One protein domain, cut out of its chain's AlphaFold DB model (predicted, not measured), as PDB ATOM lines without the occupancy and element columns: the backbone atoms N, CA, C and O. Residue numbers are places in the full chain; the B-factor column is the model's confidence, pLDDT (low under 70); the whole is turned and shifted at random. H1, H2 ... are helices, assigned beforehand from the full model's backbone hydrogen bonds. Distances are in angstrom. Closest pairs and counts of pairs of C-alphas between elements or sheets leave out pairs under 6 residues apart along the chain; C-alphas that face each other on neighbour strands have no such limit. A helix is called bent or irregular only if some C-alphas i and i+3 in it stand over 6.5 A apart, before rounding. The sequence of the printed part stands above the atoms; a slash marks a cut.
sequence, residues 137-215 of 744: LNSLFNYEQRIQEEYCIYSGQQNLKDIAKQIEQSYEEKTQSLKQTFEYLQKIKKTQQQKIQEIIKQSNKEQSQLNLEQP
ATOM      1  N   LEU A 137     153.689 111.121 110.868       75.75
ATOM      2  CA  LEU A 137     152.342 110.786 111.335       75.75
ATOM      3  C   LEU A 137     152.421 110.175 112.748       75.75
ATOM      4  O   LEU A 137     151.856 110.709 113.696       75.75
ATOM      5  N   ASN A 138     153.230 109.129 112.922       72.94
ATOM      6  CA  ASN A 138     153.387 108.436 114.202       72.94
ATOM      7  C   ASN A 138     153.976 109.326 115.309       72.94
ATOM      8  O   ASN A 138     153.611 109.167 116.468       72.94
ATOM      9  N   SER A 139     154.855 110.280 114.983       67.75
ATOM     10  CA  SER A 139     155.386 111.220 115.979       67.75
ATOM     11  C   SER A 139     154.400 112.331 116.358       67.75
ATOM     12  O   SER A 139     154.592 112.977 117.384       67.75
ATOM     13  N   LEU A 140     153.384 112.591 115.527       63.88
ATOM     14  CA  LEU A 140     152.329 113.571 115.803       63.88
ATOM     15  C   LEU A 140     151.190 112.962 116.639       63.88
ATOM     16  O   LEU A 140     150.655 113.634 117.513       63.88
ATOM     17  N   PHE A 141     150.859 111.680 116.451       63.84
ATOM     18  CA  PHE A 141     149.694 111.041 117.080       63.84
ATOM     19  C   PHE A 141     149.985 110.288 118.384       63.84
ATOM     20  O   PHE A 141     149.521 109.166 118.553       63.84
ATOM     21  N   ASN A 142     150.655 110.916 119.358       71.44
ATOM     22  CA  ASN A 142     150.629 110.398 120.739       71.44
ATOM     23  C   ASN A 142     149.504 111.010 121.595       71.44
ATOM     24  O   ASN A 142     149.632 111.200 122.806       71.44
ATOM     25  N   TYR A 143     148.405 111.404 120.951       76.06
ATOM     26  CA  TYR A 143     147.284 112.047 121.629       76.06
ATOM     27  C   TYR A 143     146.501 111.072 122.502       76.06
ATOM     28  O   TYR A 143     146.113 111.456 123.598       76.06
ATOM     29  N   GLU A 144     146.329 109.817 122.076       77.00
ATOM     30  CA  GLU A 144     145.632 108.801 122.877       77.00
ATOM     31  C   GLU A 144     146.329 108.557 124.216       77.00
ATOM     32  O   GLU A 144     145.684 108.652 125.260       77.00
ATOM     33  N   GLN A 145     147.649 108.345 124.212       83.75
ATOM     34  CA  GLN A 145     148.406 108.135 125.446       83.75
ATOM     35  C   GLN A 145     148.356 109.372 126.350       83.75
ATOM     36  O   GLN A 145     148.132 109.246 127.548       83.75
ATOM     37  N   ARG A 146     148.489 110.579 125.786       84.38
ATOM     38  CA  ARG A 146     148.422 111.829 126.562       84.38
ATOM     39  C   ARG A 146     147.039 112.076 127.159       84.38
ATOM     40  O   ARG A 146     146.937 112.510 128.303       84.38
ATOM     41  N   ILE A 147     145.972 111.797 126.407       87.81
ATOM     42  CA  ILE A 147     144.594 111.860 126.916       87.81
ATOM     43  C   ILE A 147     144.427 110.850 128.050       87.81
ATOM     44  O   ILE A 147     143.861 111.193 129.086       87.81
ATOM     45  N   GLN A 148     144.941 109.632 127.879       86.75
ATOM     46  CA  GLN A 148     144.870 108.582 128.887       86.75
ATOM     47  C   GLN A 148     145.629 108.965 130.166       86.75
ATOM     48  O   GLN A 148     145.073 108.842 131.253       86.75
ATOM     49  N   GLU A 149     146.849 109.489 130.051       88.69
ATOM     50  CA  GLU A 149     147.663 109.960 131.178       88.69
ATOM     51  C   GLU A 149     146.960 111.082 131.958       88.69
ATOM     52  O   GLU A 149     146.783 110.986 133.175       88.69
ATOM     53  N   GLU A 150     146.474 112.113 131.264       88.19
ATOM     54  CA  GLU A 150     145.760 113.226 131.901       88.19
ATOM     55  C   GLU A 150     144.412 112.786 132.495       88.19
ATOM     56  O   GLU A 150     144.005 113.274 133.555       88.19
ATOM     57  N   TYR A 151     143.732 111.814 131.875       91.00
ATOM     58  CA  TYR A 151     142.506 111.222 132.411       91.00
ATOM     59  C   TYR A 151     142.766 110.368 133.663       91.00
ATOM     60  O   TYR A 151     141.982 110.405 134.616       91.00
ATOM     61  N   CYS A 152     143.880 109.632 133.717       88.75
ATOM     62  CA  CYS A 152     144.306 108.908 134.917       88.75
ATOM     63  C   CYS A 152     144.549 109.866 136.095       88.75
ATOM     64  O   CYS A 152     144.176 109.548 137.228       88.75
ATOM     65  N   ILE A 153     145.102 111.058 135.835       87.25
ATOM     66  CA  ILE A 153     145.251 112.121 136.844       87.25
ATOM     67  C   ILE A 153     143.879 112.677 137.244       87.25
ATOM     68  O   ILE A 153     143.580 112.783 138.433       87.25
ATOM     69  N   TYR A 154     143.027 112.991 136.265       90.25
ATOM     70  CA  TYR A 154     141.673 113.510 136.490       90.25
ATOM     71  C   TYR A 154     140.797 112.567 137.331       90.25
ATOM     72  O   TYR A 154     140.019 113.022 138.164       90.25
ATOM     73  N   SER A 155     140.926 111.256 137.123       89.31
ATOM     74  CA  SER A 155     140.176 110.227 137.855       89.31
ATOM     75  C   SER A 155     140.807 109.842 139.197       89.31
ATOM     76  O   SER A 155     140.188 109.112 139.970       89.31
ATOM     77  N   GLY A 156     142.028 110.306 139.492       85.69
ATOM     78  CA  GLY A 156     142.761 109.934 140.705       85.69
ATOM     79  C   GLY A 156     143.098 108.448 140.782       85.69
ATOM     80  O   GLY A 156     143.277 107.914 141.875       85.69
ATOM     81  N   GLN A 157     143.169 107.764 139.635       88.75
ATOM     82  CA  GLN A 157     143.254 106.306 139.568       88.75
ATOM     83  C   GLN A 157     144.460 105.750 140.336       88.75
ATOM     84  O   GLN A 157     144.354 104.703 140.974       88.75
ATOM     85  N   GLN A 158     145.601 106.442 140.292       86.00
ATOM     86  CA  GLN A 158     146.807 106.014 140.996       86.00
ATOM     87  C   GLN A 158     146.653 106.142 142.518       86.00
ATOM     88  O   GLN A 158     146.913 105.179 143.232       86.00
ATOM     89  N   ASN A 159     146.106 107.260 143.004       85.25
ATOM     90  CA  ASN A 159     145.843 107.466 144.431       85.25
ATOM     91  C   ASN A 159     144.861 106.417 144.971       85.25
ATOM     92  O   ASN A 159     145.068 105.868 146.050       85.25
ATOM     93  N   LEU A 160     143.822 106.087 144.197       87.31
ATOM     94  CA  LEU A 160     142.873 105.031 144.556       87.31
ATOM     95  C   LEU A 160     143.546 103.653 144.614       87.31
ATOM     96  O   LEU A 160     143.288 102.890 145.544       87.31
ATOM     97  N   LYS A 161     144.441 103.341 143.666       87.69
ATOM     98  CA  LYS A 161     145.242 102.106 143.698       87.69
ATOM     99  C   LYS A 161     146.160 102.052 144.918       87.69
ATOM    100  O   LYS A 161     146.278 100.992 145.523       87.69
ATOM    101  N   ASP A 162     146.798 103.159 145.279       86.44
ATOM    102  CA  ASP A 162     147.741 103.203 146.399       86.44
ATOM    103  C   ASP A 162     147.021 103.087 147.751       86.44
ATOM    104  O   ASP A 162     147.477 102.355 148.630       86.44
ATOM    105  N   ILE A 163     145.832 103.689 147.882       85.31
ATOM    106  CA  ILE A 163     144.946 103.479 149.036       85.31
ATOM    107  C   ILE A 163     144.504 102.010 149.113       85.31
ATOM    108  O   ILE A 163     144.581 101.411 150.186       85.31
ATOM    109  N   ALA A 164     144.095 101.415 147.987       83.88
ATOM    110  CA  ALA A 164     143.642 100.025 147.928       83.88
ATOM    111  C   ALA A 164     144.755  99.002 148.217       83.88
ATOM    112  O   ALA A 164     144.491  97.957 148.798       83.88
ATOM    113  N   LYS A 165     146.012  99.291 147.860       84.69
ATOM    114  CA  LYS A 165     147.165  98.435 148.198       84.69
ATOM    115  C   LYS A 165     147.498  98.426 149.687       84.69
ATOM    116  O   LYS A 165     148.171  97.516 150.152       84.69
ATOM    117  N   GLN A 166     147.061  99.442 150.419       81.56
ATOM    118  CA  GLN A 166     147.340  99.616 151.841       81.56
ATOM    119  C   GLN A 166     146.088  99.386 152.698       81.56
ATOM    120  O   GLN A 166     145.994  99.914 153.803       81.56
ATOM    121  N   ILE A 167     145.097  98.651 152.186       73.69
ATOM    122  CA  ILE A 167     143.763  98.551 152.798       73.69
ATOM    123  C   ILE A 167     143.758  97.836 154.159       73.69
ATOM    124  O   ILE A 167     142.794  97.966 154.899       73.69
ATOM    125  N   GLU A 168     144.840  97.129 154.497       74.88
ATOM    126  CA  GLU A 168     145.037  96.434 155.778       74.88
ATOM    127  C   GLU A 168     145.384  97.375 156.957       74.88
ATOM    128  O   GLU A 168     145.461  96.927 158.097       74.88
ATOM    129  N   GLN A 169     145.600  98.675 156.712       70.19
ATOM    130  CA  GLN A 169     145.806  99.693 157.760       70.19
ATOM    131  C   GLN A 169     144.475 100.128 158.420       70.19
ATOM    132  O   GLN A 169     143.403  99.673 158.023       70.19
ATOM    133  N   SER A 170     144.519 101.010 159.431       77.69
ATOM    134  CA  SER A 170     143.321 101.385 160.201       77.69
ATOM    135  C   SER A 170     142.229 102.030 159.330       77.69
ATOM    136  O   SER A 170     142.495 102.800 158.398       77.69
ATOM    137  N   TYR A 171     140.973 101.706 159.642       81.56
ATOM    138  CA  TYR A 171     139.803 102.172 158.898       81.56
ATOM    139  C   TYR A 171     139.695 103.707 158.882       81.56
ATOM    140  O   TYR A 171     139.403 104.304 157.837       81.56
ATOM    141  N   GLU A 172     139.976 104.367 160.013       83.56
ATOM    142  CA  GLU A 172     139.974 105.828 160.103       83.56
ATOM    143  C   GLU A 172     141.024 106.476 159.186       83.56
ATOM    144  O   GLU A 172     140.707 107.433 158.474       83.56
ATOM    145  N   GLU A 173     142.247 105.941 159.130       82.81
ATOM    146  CA  GLU A 173     143.329 106.490 158.296       82.81
ATOM    147  C   GLU A 173     143.010 106.399 156.798       82.81
ATOM    148  O   GLU A 173     143.275 107.334 156.028       82.81
ATOM    149  N   LYS A 174     142.377 105.302 156.363       82.44
ATOM    150  CA  LYS A 174     141.948 105.139 154.964       82.44
ATOM    151  C   LYS A 174     140.785 106.050 154.612       82.44
ATOM    152  O   LYS A 174     140.789 106.657 153.540       82.44
ATOM    153  N   THR A 175     139.835 106.211 155.528       84.75
ATOM    154  CA  THR A 175     138.713 107.138 155.355       84.75
ATOM    155  C   THR A 175     139.208 108.581 155.220       84.75
ATOM    156  O   THR A 175     138.746 109.318 154.345       84.75
ATOM    157  N   GLN A 176     140.197 108.975 156.027       85.81
ATOM    158  CA  GLN A 176     140.845 110.286 155.942       85.81
ATOM    159  C   GLN A 176     141.575 110.471 154.597       85.81
ATOM    160  O   GLN A 176     141.402 111.494 153.934       85.81
ATOM    161  N   SER A 177     142.329 109.460 154.155       85.56
ATOM    162  CA  SER A 177     143.077 109.479 152.886       85.56
ATOM    163  C   SER A 177     142.157 109.577 151.659       85.56
ATOM    164  O   SER A 177     142.446 110.303 150.702       85.56
ATOM    165  N   LEU A 178     141.008 108.890 151.691       87.19
ATOM    166  CA  LEU A 178     139.976 108.989 150.655       87.19
ATOM    167  C   LEU A 178     139.349 110.384 150.618       87.19
ATOM    168  O   LEU A 178     139.238 110.961 149.538       87.19
ATOM    169  N   LYS A 179     138.995 110.963 151.776       88.62
ATOM    170  CA  LYS A 179     138.471 112.339 151.854       88.62
ATOM    171  C   LYS A 179     139.449 113.351 151.257       88.62
ATOM    172  O   LYS A 179     139.055 114.130 150.394       88.62
ATOM    173  N   GLN A 180     140.725 113.276 151.637       87.75
ATOM    174  CA  GLN A 180     141.775 114.142 151.088       87.75
ATOM    175  C   GLN A 180     141.924 113.975 149.570       87.75
ATOM    176  O   GLN A 180     142.064 114.960 148.845       87.75
ATOM    177  N   THR A 181     141.833 112.739 149.070       87.44
ATOM    178  CA  THR A 181     141.873 112.457 147.630       87.44
ATOM    179  C   THR A 181     140.669 113.064 146.908       87.44
ATOM    180  O   THR A 181     140.846 113.723 145.885       87.44
ATOM    181  N   PHE A 182     139.450 112.925 147.437       89.75
ATOM    182  CA  PHE A 182     138.254 113.520 146.829       89.75
ATOM    183  C   PHE A 182     138.285 115.051 146.831       89.75
ATOM    184  O   PHE A 182     137.930 115.671 145.828       89.75
ATOM    185  N   GLU A 183     138.747 115.672 147.917       89.94
ATOM    186  CA  GLU A 183     138.924 117.125 147.996       89.94
ATOM    187  C   GLU A 183     139.977 117.630 147.002       89.94
ATOM    188  O   GLU A 183     139.781 118.660 146.353       89.94
ATOM    189  N   TYR A 184     141.078 116.896 146.837       88.25
ATOM    190  CA  TYR A 184     142.084 117.186 145.820       88.25
ATOM    191  C   TYR A 184     141.500 117.090 144.403       88.25
ATOM    192  O   TYR A 184     141.639 118.032 143.620       88.25
ATOM    193  N   LEU A 185     140.779 116.008 144.089       89.50
ATOM    194  CA  LEU A 185     140.145 115.814 142.781       89.50
ATOM    195  C   LEU A 185     139.124 116.913 142.465       89.50
ATOM    196  O   LEU A 185     139.107 117.424 141.347       89.50
ATOM    197  N   GLN A 186     138.329 117.340 143.453       89.25
ATOM    198  CA  GLN A 186     137.415 118.482 143.327       89.25
ATOM    199  C   GLN A 186     138.159 119.769 142.937       89.25
ATOM    200  O   GLN A 186     137.716 120.481 142.034       89.25
ATOM    201  N   LYS A 187     139.314 120.043 143.561       89.25
ATOM    202  CA  LYS A 187     140.128 121.242 143.286       89.25
ATOM    203  C   LYS A 187     140.740 121.243 141.882       89.25
ATOM    204  O   LYS A 187     140.785 122.295 141.251       89.25
ATOM    205  N   ILE A 188     141.185 120.092 141.372       87.75
ATOM    206  CA  ILE A 188     141.849 120.007 140.056       87.75
ATOM    207  C   ILE A 188     140.894 119.731 138.885       87.75
ATOM    208  O   ILE A 188     141.294 119.871 137.727       87.75
ATOM    209  N   LYS A 189     139.635 119.360 139.164       88.69
ATOM    210  CA  LYS A 189     138.637 118.902 138.182       88.69
ATOM    211  C   LYS A 189     138.543 119.805 136.953       88.69
ATOM    212  O   LYS A 189     138.647 119.329 135.826       88.69
ATOM    213  N   LYS A 190     138.352 121.109 137.172       89.62
ATOM    214  CA  LYS A 190     138.126 122.086 136.097       89.62
ATOM    215  C   LYS A 190     139.381 122.285 135.241       89.62
ATOM    216  O   LYS A 190     139.288 122.289 134.018       89.62
ATOM    217  N   THR A 191     140.546 122.369 135.880       88.88
ATOM    218  CA  THR A 191     141.844 122.545 135.212       88.88
ATOM    219  C   THR A 191     142.218 121.326 134.366       88.88
ATOM    220  O   THR A 191     142.643 121.474 133.223       88.88
ATOM    221  N   GLN A 192     142.010 120.110 134.882       88.88
ATOM    222  CA  GLN A 192     142.304 118.887 134.126       88.88
ATOM    223  C   GLN A 192     141.299 118.641 132.994       88.88
ATOM    224  O   GLN A 192     141.705 118.226 131.911       88.88
ATOM    225  N   GLN A 193     140.012 118.965 133.180       91.25
ATOM    226  CA  GLN A 193     139.036 118.933 132.081       91.25
ATOM    227  C   GLN A 193     139.436 119.862 130.931       91.25
ATOM    228  O   GLN A 193     139.333 119.463 129.773       91.25
ATOM    229  N   GLN A 194     139.914 121.071 131.238       91.75
ATOM    230  CA  GLN A 194     140.385 122.018 130.224       91.75
ATOM    231  C   GLN A 194     141.585 121.467 129.451       91.75
ATOM    232  O   GLN A 194     141.547 121.449 128.224       91.75
ATOM    233  N   LYS A 195     142.591 120.920 130.142       89.50
ATOM    234  CA  LYS A 195     143.746 120.286 129.486       89.50
ATOM    235  C   LYS A 195     143.350 119.122 128.581       89.50
ATOM    236  O   LYS A 195     143.797 119.062 127.442       89.50
ATOM    237  N   ILE A 196     142.479 118.222 129.043       91.56
ATOM    238  CA  ILE A 196     141.995 117.105 128.215       91.56
ATOM    239  C   ILE A 196     141.256 117.638 126.976       91.56
ATOM    240  O   ILE A 196     141.494 117.169 125.864       91.56
ATOM    241  N   GLN A 197     140.404 118.658 127.132       91.69
ATOM    242  CA  GLN A 197     139.696 119.287 126.010       91.69
ATOM    243  C   GLN A 197     140.637 119.980 125.017       91.69
ATOM    244  O   GLN A 197     140.392 119.925 123.813       91.69
ATOM    245  N   GLU A 198     141.702 120.625 125.488       90.81
ATOM    246  CA  GLU A 198     142.729 121.230 124.636       90.81
ATOM    247  C   GLU A 198     143.482 120.171 123.827       90.81
ATOM    248  O   GLU A 198     143.649 120.336 122.619       90.81
ATOM    249  N   ILE A 199     143.856 119.054 124.459       87.88
ATOM    250  CA  ILE A 199     144.517 117.929 123.786       87.88
ATOM    251  C   ILE A 199     143.599 117.333 122.704       87.88
ATOM    252  O   ILE A 199     144.047 117.107 121.581       87.88
ATOM    253  N   ILE A 200     142.304 117.154 122.994       87.75
ATOM    254  CA  ILE A 200     141.311 116.673 122.015       87.75
ATOM    255  C   ILE A 200     141.149 117.663 120.852       87.75
ATOM    256  O   ILE A 200     141.152 117.261 119.688       87.75
ATOM    257  N   LYS A 201     141.032 118.967 121.136       87.69
ATOM    258  CA  LYS A 201     140.912 120.004 120.097       87.69
ATOM    259  C   LYS A 201     142.141 120.045 119.192       87.69
ATOM    260  O   LYS A 201     141.987 120.154 117.976       87.69
ATOM    261  N   GLN A 202     143.335 119.945 119.771       83.12
ATOM    262  CA  GLN A 202     144.582 119.917 119.015       83.12
ATOM    263  C   GLN A 202     144.666 118.666 118.130       83.12
ATOM    264  O   GLN A 202     144.967 118.793 116.944       83.12
ATOM    265  N   SER A 203     144.303 117.493 118.663       83.75
ATOM    266  CA  SER A 203     144.234 116.239 117.902       83.75
ATOM    267  C   SER A 203     143.307 116.361 116.690       83.75
ATOM    268  O   SER A 203     143.717 116.094 115.562       83.75
ATOM    269  N   ASN A 204     142.081 116.855 116.888       81.81
ATOM    270  CA  ASN A 204     141.110 117.019 115.801       81.81
ATOM    271  C   ASN A 204     141.597 118.014 114.736       81.81
ATOM    272  O   ASN A 204     141.432 117.780 113.537       81.81
ATOM    273  N   LYS A 205     142.231 119.112 115.164       81.25
ATOM    274  CA  LYS A 205     142.813 120.105 114.256       81.25
ATOM    275  C   LYS A 205     143.922 119.491 113.403       81.25
ATOM    276  O   LYS A 205     143.933 119.701 112.197       81.25
ATOM    277  N   GLU A 206     144.824 118.719 113.993       75.31
ATOM    278  CA  GLU A 206     145.935 118.099 113.264       75.31
ATOM    279  C   GLU A 206     145.489 116.928 112.375       75.31
ATOM    280  O   GLU A 206     145.992 116.798 111.261       75.31
ATOM    281  N   GLN A 207     144.487 116.137 112.782       73.50
ATOM    282  CA  GLN A 207     143.877 115.115 111.914       73.50
ATOM    283  C   GLN A 207     143.252 115.730 110.657       73.50
ATOM    284  O   GLN A 207     143.407 115.191 109.562       73.50
ATOM    285  N   SER A 208     142.604 116.890 110.790       71.44
ATOM    286  CA  SER A 208     141.993 117.595 109.655       71.44
ATOM    287  C   SER A 208     142.999 118.195 108.658       71.44
ATOM    288  O   SER A 208     142.606 118.613 107.573       71.44
ATOM    289  N   GLN A 209     144.294 118.237 108.994       71.69
ATOM    290  CA  GLN A 209     145.344 118.792 108.130       71.69
ATOM    291  C   GLN A 209     145.935 117.780 107.138       71.69
ATOM    292  O   GLN A 209     146.727 118.168 106.275       71.69
ATOM    293  N   LEU A 210     145.577 116.494 107.227       74.56
ATOM    294  CA  LEU A 210     146.021 115.493 106.259       74.56
ATOM    295  C   LEU A 210     145.312 115.716 104.912       74.56
ATOM    296  O   LEU A 210     144.170 115.308 104.724       74.56
ATOM    297  N   ASN A 211     146.006 116.347 103.964       77.81
ATOM    298  CA  ASN A 211     145.503 116.604 102.615       77.81
ATOM    299  C   ASN A 211     146.254 115.751 101.575       77.81
ATOM    300  O   ASN A 211     147.469 115.880 101.418       77.81
ATOM    301  N   LEU A 212     145.520 114.898 100.853       82.06
ATOM    302  CA  LEU A 212     146.057 114.031  99.796       82.06
ATOM    303  C   LEU A 212     145.909 114.605  98.376       82.06
ATOM    304  O   LEU A 212     146.372 113.980  97.427       82.06
ATOM    305  N   GLU A 213     145.315 115.786  98.200       76.19
ATOM    306  CA  GLU A 213     145.169 116.400  96.876       76.19
ATOM    307  C   GLU A 213     146.503 116.830  96.265       76.19
ATOM    308  O   GLU A 213     146.735 116.605  95.080       76.19
ATOM    309  N   GLN A 214     147.406 117.416  97.057       72.31
ATOM    310  CA  GLN A 214     148.730 117.791  96.550       72.31
ATOM    311  C   GLN A 214     149.548 116.576  96.079       72.31
ATOM    312  O   GLN A 214     150.073 116.631  94.968       72.31
ATOM    313  N   PRO A 215     149.638 115.469  96.849       77.81
ATOM    314  CA  PRO A 215     150.238 114.228  96.363       77.81
ATOM    315  C   PRO A 215     149.652 113.723  95.036       77.81
ATOM    316  O   PRO A 215     150.427 113.348  94.162       77.81
TER     317      PRO A 215
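What this domain is: This is residues 137 to 215 of the 744 residues of an uncharacterized protein of Tetrahymena thermophila (strain SB210) (UniProt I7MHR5). A long, thin helical hairpin has a bend in both limbs: H2 and H3 make one limb, and bent H4 folds back beside them, H4a along H3 and H4b along H2. The 79 printed residues have four named helices, H1 to H4, and no named strand: all helix. The whole is extended, a rod of 66 by 23 by 10 A, with a radius of gyration of the C-alphas of 18.6 A.

Where its parts are: H1, residues 137 to 140, begins at C-alpha 137 (152.342, 110.786, 111.335). H2 is residues 143 to 154, 16.0 A; H3 is residues 157 to 165, 12.3 A. H4, residues 171 to 207, was assigned as one helix by its hydrogen bonds but is bent, with C-alphas 187 and 190 7.5 A apart: H4a is residues 171 to 187, 24.6 A, and H4b is residues 190 to 207, 25.8 A, ending at C-alpha 207 (143.877, 115.115, 111.914).

How they stand to each other: H2 touches H4b, closest C-alphas Tyr 154 and Gln 192, 5.9 A, at a shallow tilt of 7 degrees, opposite ways. H3 and H4a form a hairpin and touch, H4a with residues 174 to 181 alone, closest C-alphas Ile 163 and Lys 174, 6.8 A. H4a and H4b stand at a steep tilt of 54 degrees. H1 is near H4b. Every O i to N i+4 pair is within hydrogen-bond range in H2, H3, H4a and H4b; H1 is too short for one.

The domain as a whole: The C-alphas of Ser 170 and Gln 214 are farthest apart, 66.0 A. The printed part has no cut, and its three links are tight. Residues 167 to 172 stand free. Residues 139 to 141 have pLDDT under 70.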